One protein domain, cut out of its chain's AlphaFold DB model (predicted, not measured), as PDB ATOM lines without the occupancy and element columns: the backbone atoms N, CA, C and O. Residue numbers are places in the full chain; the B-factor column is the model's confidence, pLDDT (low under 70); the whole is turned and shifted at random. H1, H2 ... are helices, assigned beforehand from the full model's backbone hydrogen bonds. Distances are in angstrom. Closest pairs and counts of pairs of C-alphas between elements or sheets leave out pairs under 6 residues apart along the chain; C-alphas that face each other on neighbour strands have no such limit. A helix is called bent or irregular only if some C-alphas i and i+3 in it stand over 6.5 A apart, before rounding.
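What this domain is: This is residues 54 to 148 of the 148 residues of an uncharacterized protein of Caligus rogercresseyi (UniProt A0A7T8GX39). Three long helices lie side by side in a flat row, the chain folding back and forth as H1, H2 and H3, with H2 in the middle and H1 and H3 on its two sides. The row is loosely formed, with few contacts, and residues 137 to 148, of which 137 to 146 belong to H3, stick out from it. The printed part has 95 residues with three named helices in the order H1, H2, H3 and no named strand; its class is all helix. It is loose, with a radius of gyration of the C-alphas of 17.1 A, and spans 56 by 31 by 16 A.

Where its parts are: Find C-alpha 54 at (185.084, 56.537, 214.279); from there H1 runs over residues 54 to 80, 39.6 A. H2, residues 84 to 110, starts at C-alpha 84 at (207.893, 91.354, 192.026) and covers 39.9 A. It is irregular, C-alphas 85 and 88 being 8.6 A apart, and has a kink of 40 degrees near residue 91. H3, residues 115 to 146, runs 44.9 A to C-alpha 146 at (220.624, 100.421, 209.520).

How they stand to each other: Look first at Cys 66 and Ile 101, the closest C-alphas of H1 and H2, 7.1 A apart. These helices touch, H1 with residues 66 to 77 alone, and form a helical hairpin at a shallow tilt of 9 degrees, opposite ways. Next, H2 with residues 99 to 109 alone touches H3 with residues 118 to 129 alone; their closest C-alphas, Cys 109 and Asp 118, are 7.1 A apart. This second helical hairpin has a shallow tilt of 27 degrees, opposite ways. H1 and H3 are apart. O i to N i+4 pairs are within hydrogen-bond range in 21 of 23 for H1, 20 of 23 for H2 and 27 of 28 for H3.

The domain as a whole: The C-alphas of Gln 54 and Ser 148, the chain's last residue, are the two farthest apart, 58.7 A. The printed part has no cut, and both links are tight. Mean pLDDT of the printed part is 73.4; 32 residues are under 70, among them 81 to 92 and 110 to 117.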
ATOM      1  N   GLN A  54     185.367  55.385 213.433       63.16
ATOM      2  CA  GLN A  54     185.084  56.537 214.279       63.16
ATOM      3  C   GLN A  54     186.319  57.065 215.036       63.16
ATOM      4  O   GLN A  54     186.335  58.235 215.430       63.16
ATOM      5  N   SER A  55     187.337  56.228 215.274       58.91
ATOM      6  CA  SER A  55     188.606  56.658 215.885       58.91
ATOM      7  C   SER A  55     189.582  57.174 214.822       58.91
ATOM      8  O   SER A  55     190.099  58.284 214.934       58.91
ATOM      9  N   VAL A  56     189.730  56.427 213.721       66.12
ATOM     10  CA  VAL A  56     190.622  56.766 212.595       66.12
ATOM     11  C   VAL A  56     190.190  58.050 211.874       66.12
ATOM     12  O   VAL A  56     191.034  58.833 211.439       66.12
ATOM     13  N   SER A  57     188.884  58.325 211.794       73.75
ATOM     14  CA  SER A  57     188.360  59.510 211.107       73.75
ATOM     15  C   SER A  57     188.784  60.836 211.744       73.75
ATOM     16  O   SER A  57     188.793  61.854 211.058       73.75
ATOM     17  N   LYS A  58     189.149  60.855 213.035       69.31
ATOM     18  CA  LYS A  58     189.512  62.100 213.735       69.31
ATOM     19  C   LYS A  58     190.893  62.620 213.323       69.31
ATOM     20  O   LYS A  58     191.034  63.811 213.065       69.31
ATOM     21  N   GLY A  59     191.884  61.735 213.203       74.50
ATOM     22  CA  GLY A  59     193.232  62.099 212.745       74.50
ATOM     23  C   GLY A  59     193.280  62.401 211.246       74.50
ATOM     24  O   GLY A  59     193.911  63.368 210.824       74.50
ATOM     25  N   LEU A  60     192.534  61.626 210.448       77.56
ATOM     26  CA  LEU A  60     192.469  61.808 208.997       77.56
ATOM     27  C   LEU A  60     191.863  63.165 208.613       77.56
ATOM     28  O   LEU A  60     192.335  63.800 207.674       77.56
ATOM     29  N   PHE A  61     190.868  63.645 209.362       82.06
ATOM     30  CA  PHE A  61     190.259  64.950 209.105       82.06
ATOM     31  C   PHE A  61     191.192  66.120 209.448       82.06
ATOM     32  O   PHE A  61     191.276  67.076 208.682       82.06
ATOM     33  N   LEU A  62     191.939  66.035 210.556       80.56
ATOM     34  CA  LEU A  62     192.900  67.071 210.948       80.56
ATOM     35  C   LEU A  62     194.064  67.170 209.949       80.56
ATOM     36  O   LEU A  62     194.441  68.270 209.545       80.56
ATOM     37  N   GLY A  63     194.590  66.024 209.504       77.25
ATOM     38  CA  GLY A  63     195.638  65.965 208.484       77.25
ATOM     39  C   GLY A  63     195.163  66.490 207.130       77.25
ATOM     40  O   GLY A  63     195.859  67.286 206.505       77.25
ATOM     41  N   LEU A  64     193.948  66.119 206.708       85.19
ATOM     42  CA  LEU A  64     193.346  66.632 205.477       85.19
ATOM     43  C   LEU A  64     193.136  68.151 205.541       85.19
ATOM     44  O   LEU A  64     193.439  68.844 204.577       85.19
ATOM     45  N   LEU A  65     192.665  68.680 206.671       84.00
ATOM     46  CA  LEU A  65     192.445  70.115 206.848       84.00
ATOM     47  C   LEU A  65     193.765  70.904 206.861       84.00
ATOM     48  O   LEU A  65     193.847  71.958 206.233       84.00
ATOM     49  N   CYS A  66     194.813  70.369 207.497       77.62
ATOM     50  CA  CYS A  66     196.165  70.933 207.447       77.62
ATOM     51  C   CYS A  66     196.730  70.927 206.016       77.62
ATOM     52  O   CYS A  66     197.242  71.940 205.542       77.62
ATOM     53  N   LEU A  67     196.566  69.814 205.292       82.50
ATOM     54  CA  LEU A  67     197.026  69.665 203.911       82.50
ATOM     55  C   LEU A  67     196.305  70.631 202.960       82.50
ATOM     56  O   LEU A  67     196.953  71.296 202.154       82.50
ATOM     57  N   VAL A  68     194.979  70.750 203.086       91.44
ATOM     58  CA  VAL A  68     194.169  71.697 202.305       91.44
ATOM     59  C   VAL A  68     194.546  73.147 202.639       91.44
ATOM     60  O   VAL A  68     194.702  73.963 201.735       91.44
ATOM     61  N   GLY A  69     194.758  73.477 203.915       84.44
ATOM     62  CA  GLY A  69     195.234  74.804 204.315       84.44
ATOM     63  C   GLY A  69     196.602  75.139 203.714       84.44
ATOM     64  O   GLY A  69     196.776  76.204 203.124       84.44
ATOM     65  N   GLY A  70     197.551  74.202 203.790       81.50
ATOM     66  CA  GLY A  70     198.890  74.362 203.227       81.50
ATOM     67  C   GLY A  70     198.876  74.576 201.713       81.50
ATOM     68  O   GLY A  70     199.504  75.511 201.222       81.50
ATOM     69  N   ILE A  71     198.114  73.769 200.965       85.12
ATOM     70  CA  ILE A  71     198.046  73.916 199.503       85.12
ATOM     71  C   ILE A  71     197.362  75.225 199.086       85.12
ATOM     72  O   ILE A  71     197.822  75.863 198.145       85.12
ATOM     73  N   VAL A  72     196.320  75.677 199.796       90.94
ATOM     74  CA  VAL A  72     195.671  76.971 199.514       90.94
ATOM     75  C   VAL A  72     196.657  78.122 199.707       90.94
ATOM     76  O   VAL A  72     196.748  78.994 198.843       90.94
ATOM     77  N   ILE A  73     197.443  78.100 200.787       80.94
ATOM     78  CA  ILE A  73     198.486  79.102 201.033       80.94
ATOM     79  C   ILE A  73     199.525  79.078 199.901       80.94
ATOM     80  O   ILE A  73     199.838  80.131 199.347       80.94
ATOM     81  N   LEU A  74     199.994  77.895 199.485       81.44
ATOM     82  CA  LEU A  74     200.937  77.759 198.366       81.44
ATOM     83  C   LEU A  74     200.370  78.285 197.038       81.44
ATOM     84  O   LEU A  74     201.101  78.923 196.283       81.44
ATOM     85  N   ILE A  75     199.083  78.065 196.755       88.88
ATOM     86  CA  ILE A  75     198.425  78.562 195.535       88.88
ATOM     87  C   ILE A  75     198.306  80.090 195.556       88.88
ATOM     88  O   ILE A  75     198.585  80.735 194.545       88.88
ATOM     89  N   ILE A  76     197.936  80.687 196.693       85.25
ATOM     90  CA  ILE A  76     197.865  82.150 196.838       85.25
ATOM     91  C   ILE A  76     199.255  82.760 196.631       85.25
ATOM     92  O   ILE A  76     199.395  83.725 195.884       85.25
ATOM     93  N   PHE A  77     200.295  82.159 197.214       73.12
ATOM     94  CA  PHE A  77     201.678  82.571 196.971       73.12
ATOM     95  C   PHE A  77     202.103  82.421 195.517       73.12
ATOM     96  O   PHE A  77     202.797  83.289 195.002       73.12
ATOM     97  N   PHE A  78     201.694  81.344 194.850       81.06
ATOM     98  CA  PHE A  78     201.995  81.139 193.438       81.06
ATOM     99  C   PHE A  78     201.370  82.235 192.570       81.06
ATOM    100  O   PHE A  78     202.050  82.806 191.727       81.06
ATOM    101  N   VAL A  79     200.114  82.592 192.843       85.75
ATOM    102  CA  VAL A  79     199.423  83.712 192.183       85.75
ATOM    103  C   VAL A  79     200.106  85.050 192.461       85.75
ATOM    104  O   VAL A  79     200.179  85.907 191.583       85.75
ATOM    105  N   MET A  80     200.598  85.254 193.682       71.75
ATOM    106  CA  MET A  80     201.190  86.529 194.085       71.75
ATOM    107  C   MET A  80     202.662  86.661 193.670       71.75
ATOM    108  O   MET A  80     203.143  87.779 193.507       71.75
ATOM    109  N   LYS A  81     203.361  85.544 193.423       68.06
ATOM    110  CA  LYS A  81     204.770  85.489 192.991       68.06
ATOM    111  C   LYS A  81     205.045  86.263 191.694       68.06
ATOM    112  O   LYS A  81     206.175  86.704 191.510       68.06
ATOM    113  N   ASP A  82     204.050  86.444 190.830       68.62
ATOM    114  CA  ASP A  82     204.177  87.230 189.591       68.62
ATOM    115  C   ASP A  82     204.209  88.759 189.819       68.62
ATOM    116  O   ASP A  82     204.385  89.528 188.876       68.62
ATOM    117  N   ARG A  83     204.053  89.244 191.061       67.44
ATOM    118  CA  ARG A  83     204.155  90.671 191.422       67.44
ATOM    119  C   ARG A  83     205.450  90.902 192.218       67.44
ATOM    120  O   ARG A  83     205.508  90.654 193.418       67.44
ATOM    121  N   GLU A  84     206.500  91.358 191.535       60.25
ATOM    122  CA  GLU A  84     207.893  91.354 192.026       60.25
ATOM    123  C   GLU A  84     208.214  92.362 193.155       60.25
ATOM    124  O   GLU A  84     209.286  92.284 193.756       60.25
ATOM    125  N   ASP A  85     207.291  93.265 193.497       64.81
ATOM    126  CA  ASP A  85     207.555  94.405 194.393       64.81
ATOM    127  C   ASP A  85     207.597  94.064 195.899       64.81
ATOM    128  O   ASP A  85     208.167  94.811 196.690       64.81
ATOM    129  N   PHE A  86     207.065  92.914 196.333       59.59
ATOM    130  CA  PHE A  86     206.883  92.604 197.768       59.59
ATOM    131  C   PHE A  86     207.615  91.337 198.242       59.59
ATOM    132  O   PHE A  86     207.170  90.638 199.155       59.59
ATOM    133  N   ARG A  87     208.766  91.018 197.636       61.34
ATOM    134  CA  ARG A  87     209.523  89.780 197.928       61.34
ATOM    135  C   ARG A  87     209.931  89.630 199.397       61.34
ATOM    136  O   ARG A  87     210.017  88.506 199.887       61.34
ATOM    137  N   GLU A  88     210.184  90.732 200.096       64.38
ATOM    138  CA  GLU A  88     210.608  90.679 201.499       64.38
ATOM    139  C   GLU A  88     209.456  90.389 202.470       64.38
ATOM    140  O   GLU A  88     209.640  89.633 203.423       64.38
ATOM    141  N   GLU A  89     208.262  90.918 202.200       65.75
ATOM    142  CA  GLU A  89     207.066  90.653 203.007       65.75
ATOM    143  C   GLU A  89     206.537  89.231 202.764       65.75
ATOM    144  O   GLU A  89     206.171  88.517 203.700       65.75
ATOM    145  N   MET A  90     206.607  88.757 201.514       65.56
ATOM    146  CA  MET A  90     206.233  87.384 201.163       65.56
ATOM    147  C   MET A  90     207.110  86.331 201.852       65.56
ATOM    148  O   MET A  90     206.606  85.275 202.233       65.56
ATOM    149  N   PHE A  91     208.401  86.613 202.058       68.62
ATOM    150  CA  PHE A  91     209.311  85.699 202.755       68.62
ATOM    151  C   PHE A  91     208.912  85.482 204.226       68.62
ATOM    152  O   PHE A  91     209.038  84.371 204.750       68.62
ATOM    153  N   TRP A  92     208.391  86.526 204.880       68.19
ATOM    154  CA  TRP A  92     207.903  86.486 206.263       68.19
ATOM    155  C   TRP A  92     206.681  85.580 206.405       68.19
ATOM    156  O   TRP A  92     206.635  84.703 207.267       68.19
ATOM    157  N   ILE A  93     205.707  85.768 205.513       72.12
ATOM    158  CA  ILE A  93     204.445  85.025 205.526       72.12
ATOM    159  C   ILE A  93     204.698  83.547 205.175       72.12
ATOM    160  O   ILE A  93     204.119  82.660 205.800       72.12
ATOM    161  N   TYR A  94     205.615  83.267 204.239       75.00
ATOM    162  CA  TYR A  94     206.011  81.900 203.883       75.00
ATOM    163  C   TYR A  94     206.698  81.180 205.055       75.00
ATOM    164  O   TYR A  94     206.307  80.067 205.401       75.00
ATOM    165  N   SER A  95     207.649  81.839 205.734       72.00
ATOM    166  CA  SER A  95     208.297  81.271 206.930       72.00
ATOM    167  C   SER A  95     207.303  81.024 208.072       72.00
ATOM    168  O   SER A  95     207.426  80.036 208.795       72.00
ATOM    169  N   GLY A  96     206.293  81.890 208.232       72.69
ATOM    170  CA  GLY A  96     205.216  81.694 209.204       72.69
ATOM    171  C   GLY A  96     204.342  80.476 208.888       72.69
ATOM    172  O   GLY A  96     204.023  79.700 209.788       72.69
ATOM    173  N   ALA A  97     204.002  80.269 207.613       74.75
ATOM    174  CA  ALA A  97     203.237  79.107 207.165       74.75
ATOM    175  C   ALA A  97     204.008  77.793 207.376       74.75
ATOM    176  O   ALA A  97     203.439  76.816 207.863       74.75
ATOM    177  N   GLU A  98     205.306  77.782 207.076       71.88
ATOM    178  CA  GLU A  98     206.168  76.610 207.250       71.88
ATOM    179  C   GLU A  98     206.296  76.219 208.735       71.88
ATOM    180  O   GLU A  98     206.104  75.055 209.096       71.88
ATOM    181  N   LEU A  99     206.500  77.203 209.623       73.25
ATOM    182  CA  LEU A  99     206.538  76.992 211.074       73.25
ATOM    183  C   LEU A  99     205.191  76.502 211.629       73.25
ATOM    184  O   LEU A  99     205.160  75.660 212.525       73.25
ATOM    185  N   PHE A 100     204.079  77.010 211.095       78.12
ATOM    186  CA  PHE A 100     202.734  76.623 211.519       78.12
ATOM    187  C   PHE A 100     202.414  75.167 211.162       78.12
ATOM    188  O   PHE A 100     201.928  74.420 212.012       78.12
ATOM    189  N   ILE A 101     202.747  74.738 209.940       76.94
ATOM    190  CA  ILE A 101     202.564  73.351 209.481       76.94
ATOM    191  C   ILE A 101     203.427  72.394 210.318       76.94
ATOM    192  O   ILE A 101     202.935  71.361 210.775       76.94
ATOM    193  N   LEU A 102     204.684  72.763 210.588       69.81
ATOM    194  CA  LEU A 102     205.585  71.993 211.452       69.81
ATOM    195  C   LEU A 102     205.072  71.920 212.900       69.81
ATOM    196  O   LEU A 102     205.073  70.846 213.499       69.81
ATOM    197  N   GLY A 103     204.570  73.026 213.455       74.00
ATOM    198  CA  GLY A 103     203.998  73.072 214.804       74.00
ATOM    199  C   GLY A 103     202.747  72.205 214.957       74.00
ATOM    200  O   GLY A 103     202.624  71.453 215.925       74.00
ATOM    201  N   LEU A 104     201.845  72.248 213.972       69.62
ATOM    202  CA  LEU A 104     200.672  71.372 213.904       69.62
ATOM    203  C   LEU A 104     201.059  69.897 213.775       69.62
ATOM    204  O   LEU A 104     200.429  69.049 214.406       69.62
ATOM    205  N   SER A 105     202.107  69.591 213.006       71.94
ATOM    206  CA  SER A 105     202.630  68.229 212.885       71.94
ATOM    207  C   SER A 105     203.143  67.707 214.228       71.94
ATOM    208  O   SER A 105     202.770  66.612 214.632       71.94
ATOM    209  N   ILE A 106     203.924  68.508 214.964       72.12
ATOM    210  CA  ILE A 106     204.428  68.149 216.302       72.12
ATOM    211  C   ILE A 106     203.265  67.934 217.284       72.12
ATOM    212  O   ILE A 106     203.252  66.961 218.034       72.12
ATOM    213  N   MET A 107     202.260  68.810 217.256       67.56
ATOM    214  CA  MET A 107     201.038  68.673 218.058       67.56
ATOM    215  C   MET A 107     200.263  67.386 217.751       67.56
ATOM    216  O   MET A 107     199.738  66.759 218.672       67.56
ATOM    217  N   GLY A 108     200.216  66.975 216.481       67.88
ATOM    218  CA  GLY A 108     199.637  65.699 216.060       67.88
ATOM    219  C   GLY A 108     200.420  64.492 216.578       67.88
ATOM    220  O   GLY A 108     199.812  63.522 217.030       67.88
ATOM    221  N   CYS A 109     201.752  64.578 216.591       70.12
ATOM    222  CA  CYS A 109     202.623  63.519 217.097       70.12
ATOM    223  C   CYS A 109     202.524  63.327 218.617       70.12
ATOM    224  O   CYS A 109     202.537  62.200 219.098       70.12
ATOM    225  N   ILE A 110     202.331  64.400 219.395       65.81
ATOM    226  CA  ILE A 110     202.160  64.306 220.861       65.81
ATOM    227  C   ILE A 110     200.945  63.434 221.244       65.81
ATOM    228  O   ILE A 110     200.927  62.838 222.322       65.81
ATOM    229  N   GLY A 111     199.946  63.318 220.362       67.62
ATOM    230  CA  GLY A 111     198.770  62.468 220.561       67.62
ATOM    231  C   GLY A 111     198.993  60.966 220.321       67.62
ATOM    232  O   GLY A 111     198.113  60.180 220.673       67.62
ATOM    233  N   GLY A 112     200.130  60.551 219.748       62.16
ATOM    234  CA  GLY A 112     200.436  59.154 219.426       62.16
ATOM    235  C   GLY A 112     201.817  58.723 219.929       62.16
ATOM    236  O   GLY A 112     202.830  59.086 219.354       62.16
ATOM    237  N   PHE A 113     201.880  57.896 220.978       50.16
ATOM    238  CA  PHE A 113     203.093  57.123 221.319       50.16
ATOM    239  C   PHE A 113     203.472  56.241 220.107       50.16
ATOM    240  O   PHE A 113     202.569  55.537 219.646       50.16
ATOM    241  N   PRO A 114     204.727  56.225 219.578       58.28
ATOM    242  CA  PRO A 114     206.011  56.075 220.292       58.28
ATOM    243  C   PRO A 114     207.145  57.086 219.935       58.28
ATOM    244  O   PRO A 114     207.377  57.451 218.789       58.28
ATOM    245  N   TYR A 115     207.936  57.465 220.949       61.25
ATOM    246  CA  TYR A 115     208.683  58.735 221.068       61.25
ATOM    247  C   TYR A 115     210.098  58.787 220.463       61.25
ATOM    248  O   TYR A 115     210.758  59.823 220.572       61.25
ATOM    249  N   ASP A 116     210.617  57.710 219.873       67.62
ATOM    250  CA  ASP A 116     212.025  57.683 219.443       67.62
ATOM    251  C   ASP A 116     212.259  58.386 218.103       67.62
ATOM    252  O   ASP A 116     213.208  59.160 217.965       67.62
ATOM    253  N   LEU A 117     211.358  58.204 217.135       63.88
ATOM    254  CA  LEU A 117     211.451  58.895 215.848       63.88
ATOM    255  C   LEU A 117     211.023  60.362 215.965       63.88
ATOM    256  O   LEU A 117     211.663  61.234 215.381       63.88
ATOM    257  N   ASP A 118     210.018  60.649 216.795       70.50
ATOM    258  CA  ASP A 118     209.576  62.014 217.088       70.50
ATOM    259  C   ASP A 118     210.632  62.841 217.807       70.50
ATOM    260  O   ASP A 118     210.731  64.034 217.558       70.50
ATOM    261  N   LYS A 119     211.486  62.243 218.646       68.19
ATOM    262  CA  LYS A 119     212.628  62.970 219.219       68.19
ATOM    263  C   LYS A 119     213.649  63.367 218.160       68.19
ATOM    264  O   LYS A 119     214.175  64.478 218.219       68.19
ATOM    265  N   ILE A 120     213.913  62.499 217.184       73.69
ATOM    266  CA  ILE A 120     214.833  62.802 216.081       73.69
ATOM    267  C   ILE A 120     214.216  63.869 215.169       73.69
ATOM    268  O   ILE A 120     214.872  64.865 214.861       73.69
ATOM    269  N   LEU A 121     212.938  63.725 214.816       69.62
ATOM    270  CA  LEU A 121     212.222  64.677 213.971       69.62
ATOM    271  C   LEU A 121     212.009  66.028 214.673       69.62
ATOM    272  O   LEU A 121     212.188  67.080 214.063       69.62
ATOM    273  N   ALA A 122     211.722  66.024 215.974       69.56
ATOM    274  CA  ALA A 122     211.657  67.232 216.785       69.56
ATOM    275  C   ALA A 122     213.032  67.886 216.892       69.56
ATOM    276  O   ALA A 122     213.116  69.098 216.759       69.56
ATOM    277  N   SER A 123     214.117  67.120 217.057       76.50
ATOM    278  CA  SER A 123     215.465  67.697 217.106       76.50
ATOM    279  C   SER A 123     215.848  68.373 215.788       76.50
ATOM    280  O   SER A 123     216.341  69.500 215.813       76.50
ATOM    281  N   VAL A 124     215.548  67.749 214.640       76.75
ATOM    282  CA  VAL A 124     215.847  68.317 213.318       76.75
ATOM    283  C   VAL A 124     214.973  69.534 213.024       76.75
ATOM    284  O   VAL A 124     215.464  70.531 212.500       76.75
ATOM    285  N   THR A 125     213.703  69.497 213.438       76.31
ATOM    286  CA  THR A 125     212.765  70.618 213.296       76.31
ATOM    287  C   THR A 125     213.159  71.781 214.195       76.31
ATOM    288  O   THR A 125     213.139  72.927 213.760       76.31
ATOM    289  N   LEU A 126     213.567  71.502 215.432       74.50
ATOM    290  CA  LEU A 126     214.002  72.513 216.387       74.50
ATOM    291  C   LEU A 126     215.302  73.166 215.922       74.50
ATOM    292  O   LEU A 126     215.400  74.385 215.955       74.50
ATOM    293  N   ILE A 127     216.255  72.392 215.395       80.62
ATOM    294  CA  ILE A 127     217.466  72.920 214.752       80.62
ATOM    295  C   ILE A 127     217.130  73.754 213.511       80.62
ATOM    296  O   ILE A 127     217.666  74.851 213.365       80.62
ATOM    297  N   GLY A 128     216.210  73.300 212.657       74.25
ATOM    298  CA  GLY A 128     215.761  74.049 211.481       74.25
ATOM    299  C   GLY A 128     215.099  75.378 211.853       74.25
ATOM    300  O   GLY A 128     215.485  76.428 211.341       74.25
ATOM    301  N   ALA A 129     214.170  75.353 212.811       71.94
ATOM    302  CA  ALA A 129     213.491  76.533 213.334       71.94
ATOM    303  C   ALA A 129     214.461  77.486 214.043       71.94
ATOM    304  O   ALA A 129     214.355  78.699 213.882       71.94
ATOM    305  N   TYR A 130     215.440  76.961 214.782       78.94
ATOM    306  CA  TYR A 130     216.445  77.773 215.460       78.94
ATOM    307  C   TYR A 130     217.387  78.448 214.463       78.94
ATOM    308  O   TYR A 130     217.655  79.634 214.596       78.94
ATOM    309  N   ILE A 131     217.845  77.740 213.425       81.25
ATOM    310  CA  ILE A 131     218.701  78.320 212.379       81.25
ATOM    311  C   ILE A 131     217.923  79.359 211.561       81.25
ATOM    312  O   ILE A 131     218.431  80.459 211.341       81.25
ATOM    313  N   MET A 132     216.685  79.059 211.157       71.81
ATOM    314  CA  MET A 132     215.815  79.997 210.432       71.81
ATOM    315  C   MET A 132     215.486  81.227 211.288       71.81
ATOM    316  O   MET A 132     215.643  82.356 210.826       71.81
ATOM    317  N   GLY A 133     215.119  81.028 212.557       75.19
ATOM    318  CA  GLY A 133     214.837  82.093 213.520       75.19
ATOM    319  C   GLY A 133     216.068  82.934 213.856       75.19
ATOM    320  O   GLY A 133     215.974  84.155 213.931       75.19
ATOM    321  N   PHE A 134     217.244  82.319 213.967       80.38
ATOM    322  CA  PHE A 134     218.508  83.018 214.190       80.38
ATOM    323  C   PHE A 134     218.920  83.860 212.974       80.38
ATOM    324  O   PHE A 134     219.277  85.028 213.119       80.38
ATOM    325  N   GLN A 135     218.795  83.318 211.758       76.81
ATOM    326  CA  GLN A 135     219.004  84.076 210.518       76.81
ATOM    327  C   GLN A 135     218.011  85.239 210.395       76.81
ATOM    328  O   GLN A 135     218.369  86.335 209.959       76.81
ATOM    329  N   HIS A 136     216.769  85.019 210.819       72.81
ATOM    330  CA  HIS A 136     215.733  86.035 210.844       72.81
ATOM    331  C   HIS A 136     216.029  87.142 211.868       72.81
ATOM    332  O   HIS A 136     215.963  88.326 211.537       72.81
ATOM    333  N   TYR A 137     216.447  86.768 213.079       77.81
ATOM    334  CA  TYR A 137     216.863  87.687 214.134       77.81
ATOM    335  C   TYR A 137     218.052  88.546 213.693       77.81
ATOM    336  O   TYR A 137     218.012  89.761 213.846       77.81
ATOM    337  N   ILE A 138     219.066  87.955 213.049       80.31
ATOM    338  CA  ILE A 138     220.215  88.701 212.512       80.31
ATOM    339  C   ILE A 138     219.794  89.674 211.402       80.31
ATOM    340  O   ILE A 138     220.266  90.812 211.388       80.31
ATOM    341  N   ARG A 139     218.909  89.279 210.474       75.44
ATOM    342  CA  ARG A 139     218.402  90.204 209.439       75.44
ATOM    343  C   ARG A 139     217.559  91.331 210.034       75.44
ATOM    344  O   ARG A 139     217.669  92.466 209.575       75.44
ATOM    345  N   CYS A 140     216.755  91.037 211.052       71.38
ATOM    346  CA  CYS A 140     215.944  92.028 211.755       71.38
ATOM    347  C   CYS A 140     216.825  93.011 212.540       71.38
ATOM    348  O   CYS A 140     216.640  94.222 212.446       71.38
ATOM    349  N   LEU A 141     217.851  92.499 213.226       80.06
ATOM    350  CA  LEU A 141     218.841  93.300 213.940       80.06
ATOM    351  C   LEU A 141     219.643  94.184 212.977       80.06
ATOM    352  O   LEU A 141     219.872  95.350 213.271       80.06
ATOM    353  N   ARG A 142     220.011  93.674 211.792       80.31
ATOM    354  CA  ARG A 142     220.707  94.450 210.753       80.31
ATOM    355  C   ARG A 142     219.842  95.578 210.177       80.31
ATOM    356  O   ARG A 142     220.376  96.645 209.901       80.31
ATOM    357  N   ARG A 143     218.527  95.380 210.027       74.56
ATOM    358  CA  ARG A 143     217.598  96.465 209.649       74.56
ATOM    359  C   ARG A 143     217.459  97.515 210.744       74.56
ATOM    360  O   ARG A 143     217.499  98.697 210.434       74.56
ATOM    361  N   LEU A 144     217.338  97.092 212.003       73.38
ATOM    362  CA  LEU A 144     217.279  98.011 213.143       73.38
ATOM    363  C   LEU A 144     218.563  98.836 213.273       73.38
ATOM    364  O   LEU A 144     218.487 100.035 213.503       73.38
ATOM    365  N   LEU A 145     219.727  98.219 213.046       78.88
ATOM    366  CA  LEU A 145     221.016  98.915 213.061       78.88
ATOM    367  C   LEU A 145     221.206  99.855 211.860       78.88
ATOM    368  O   LEU A 145     221.934 100.827 211.969       78.88
ATOM    369  N   SER A 146     220.581  99.562 210.714       79.81
ATOM    370  CA  SER A 146     220.624 100.421 209.520       79.81
ATOM    371  C   SER A 146     219.635 101.588 209.577       79.81
ATOM    372  O   SER A 146     219.738 102.500 208.761       79.81
ATOM    373  N   SER A 147     218.648 101.525 210.472       74.69
ATOM    374  CA  SER A 147     217.640 102.569 210.673       74.69
ATOM    375  C   SER A 147     217.984 103.511 211.833       74.69
ATOM    376  O   SER A 147     217.217 104.444 212.078       74.69
ATOM    377  N   SER A 148     219.079 103.246 212.556       65.31
ATOM    378  CA  SER A 148     219.565 104.043 213.687       65.31
ATOM    379  C   SER A 148     220.805 104.853 213.338       65.31
ATOM    380  O   SER A 148     221.511 104.491 212.372       65.31
TER     381      SER A 148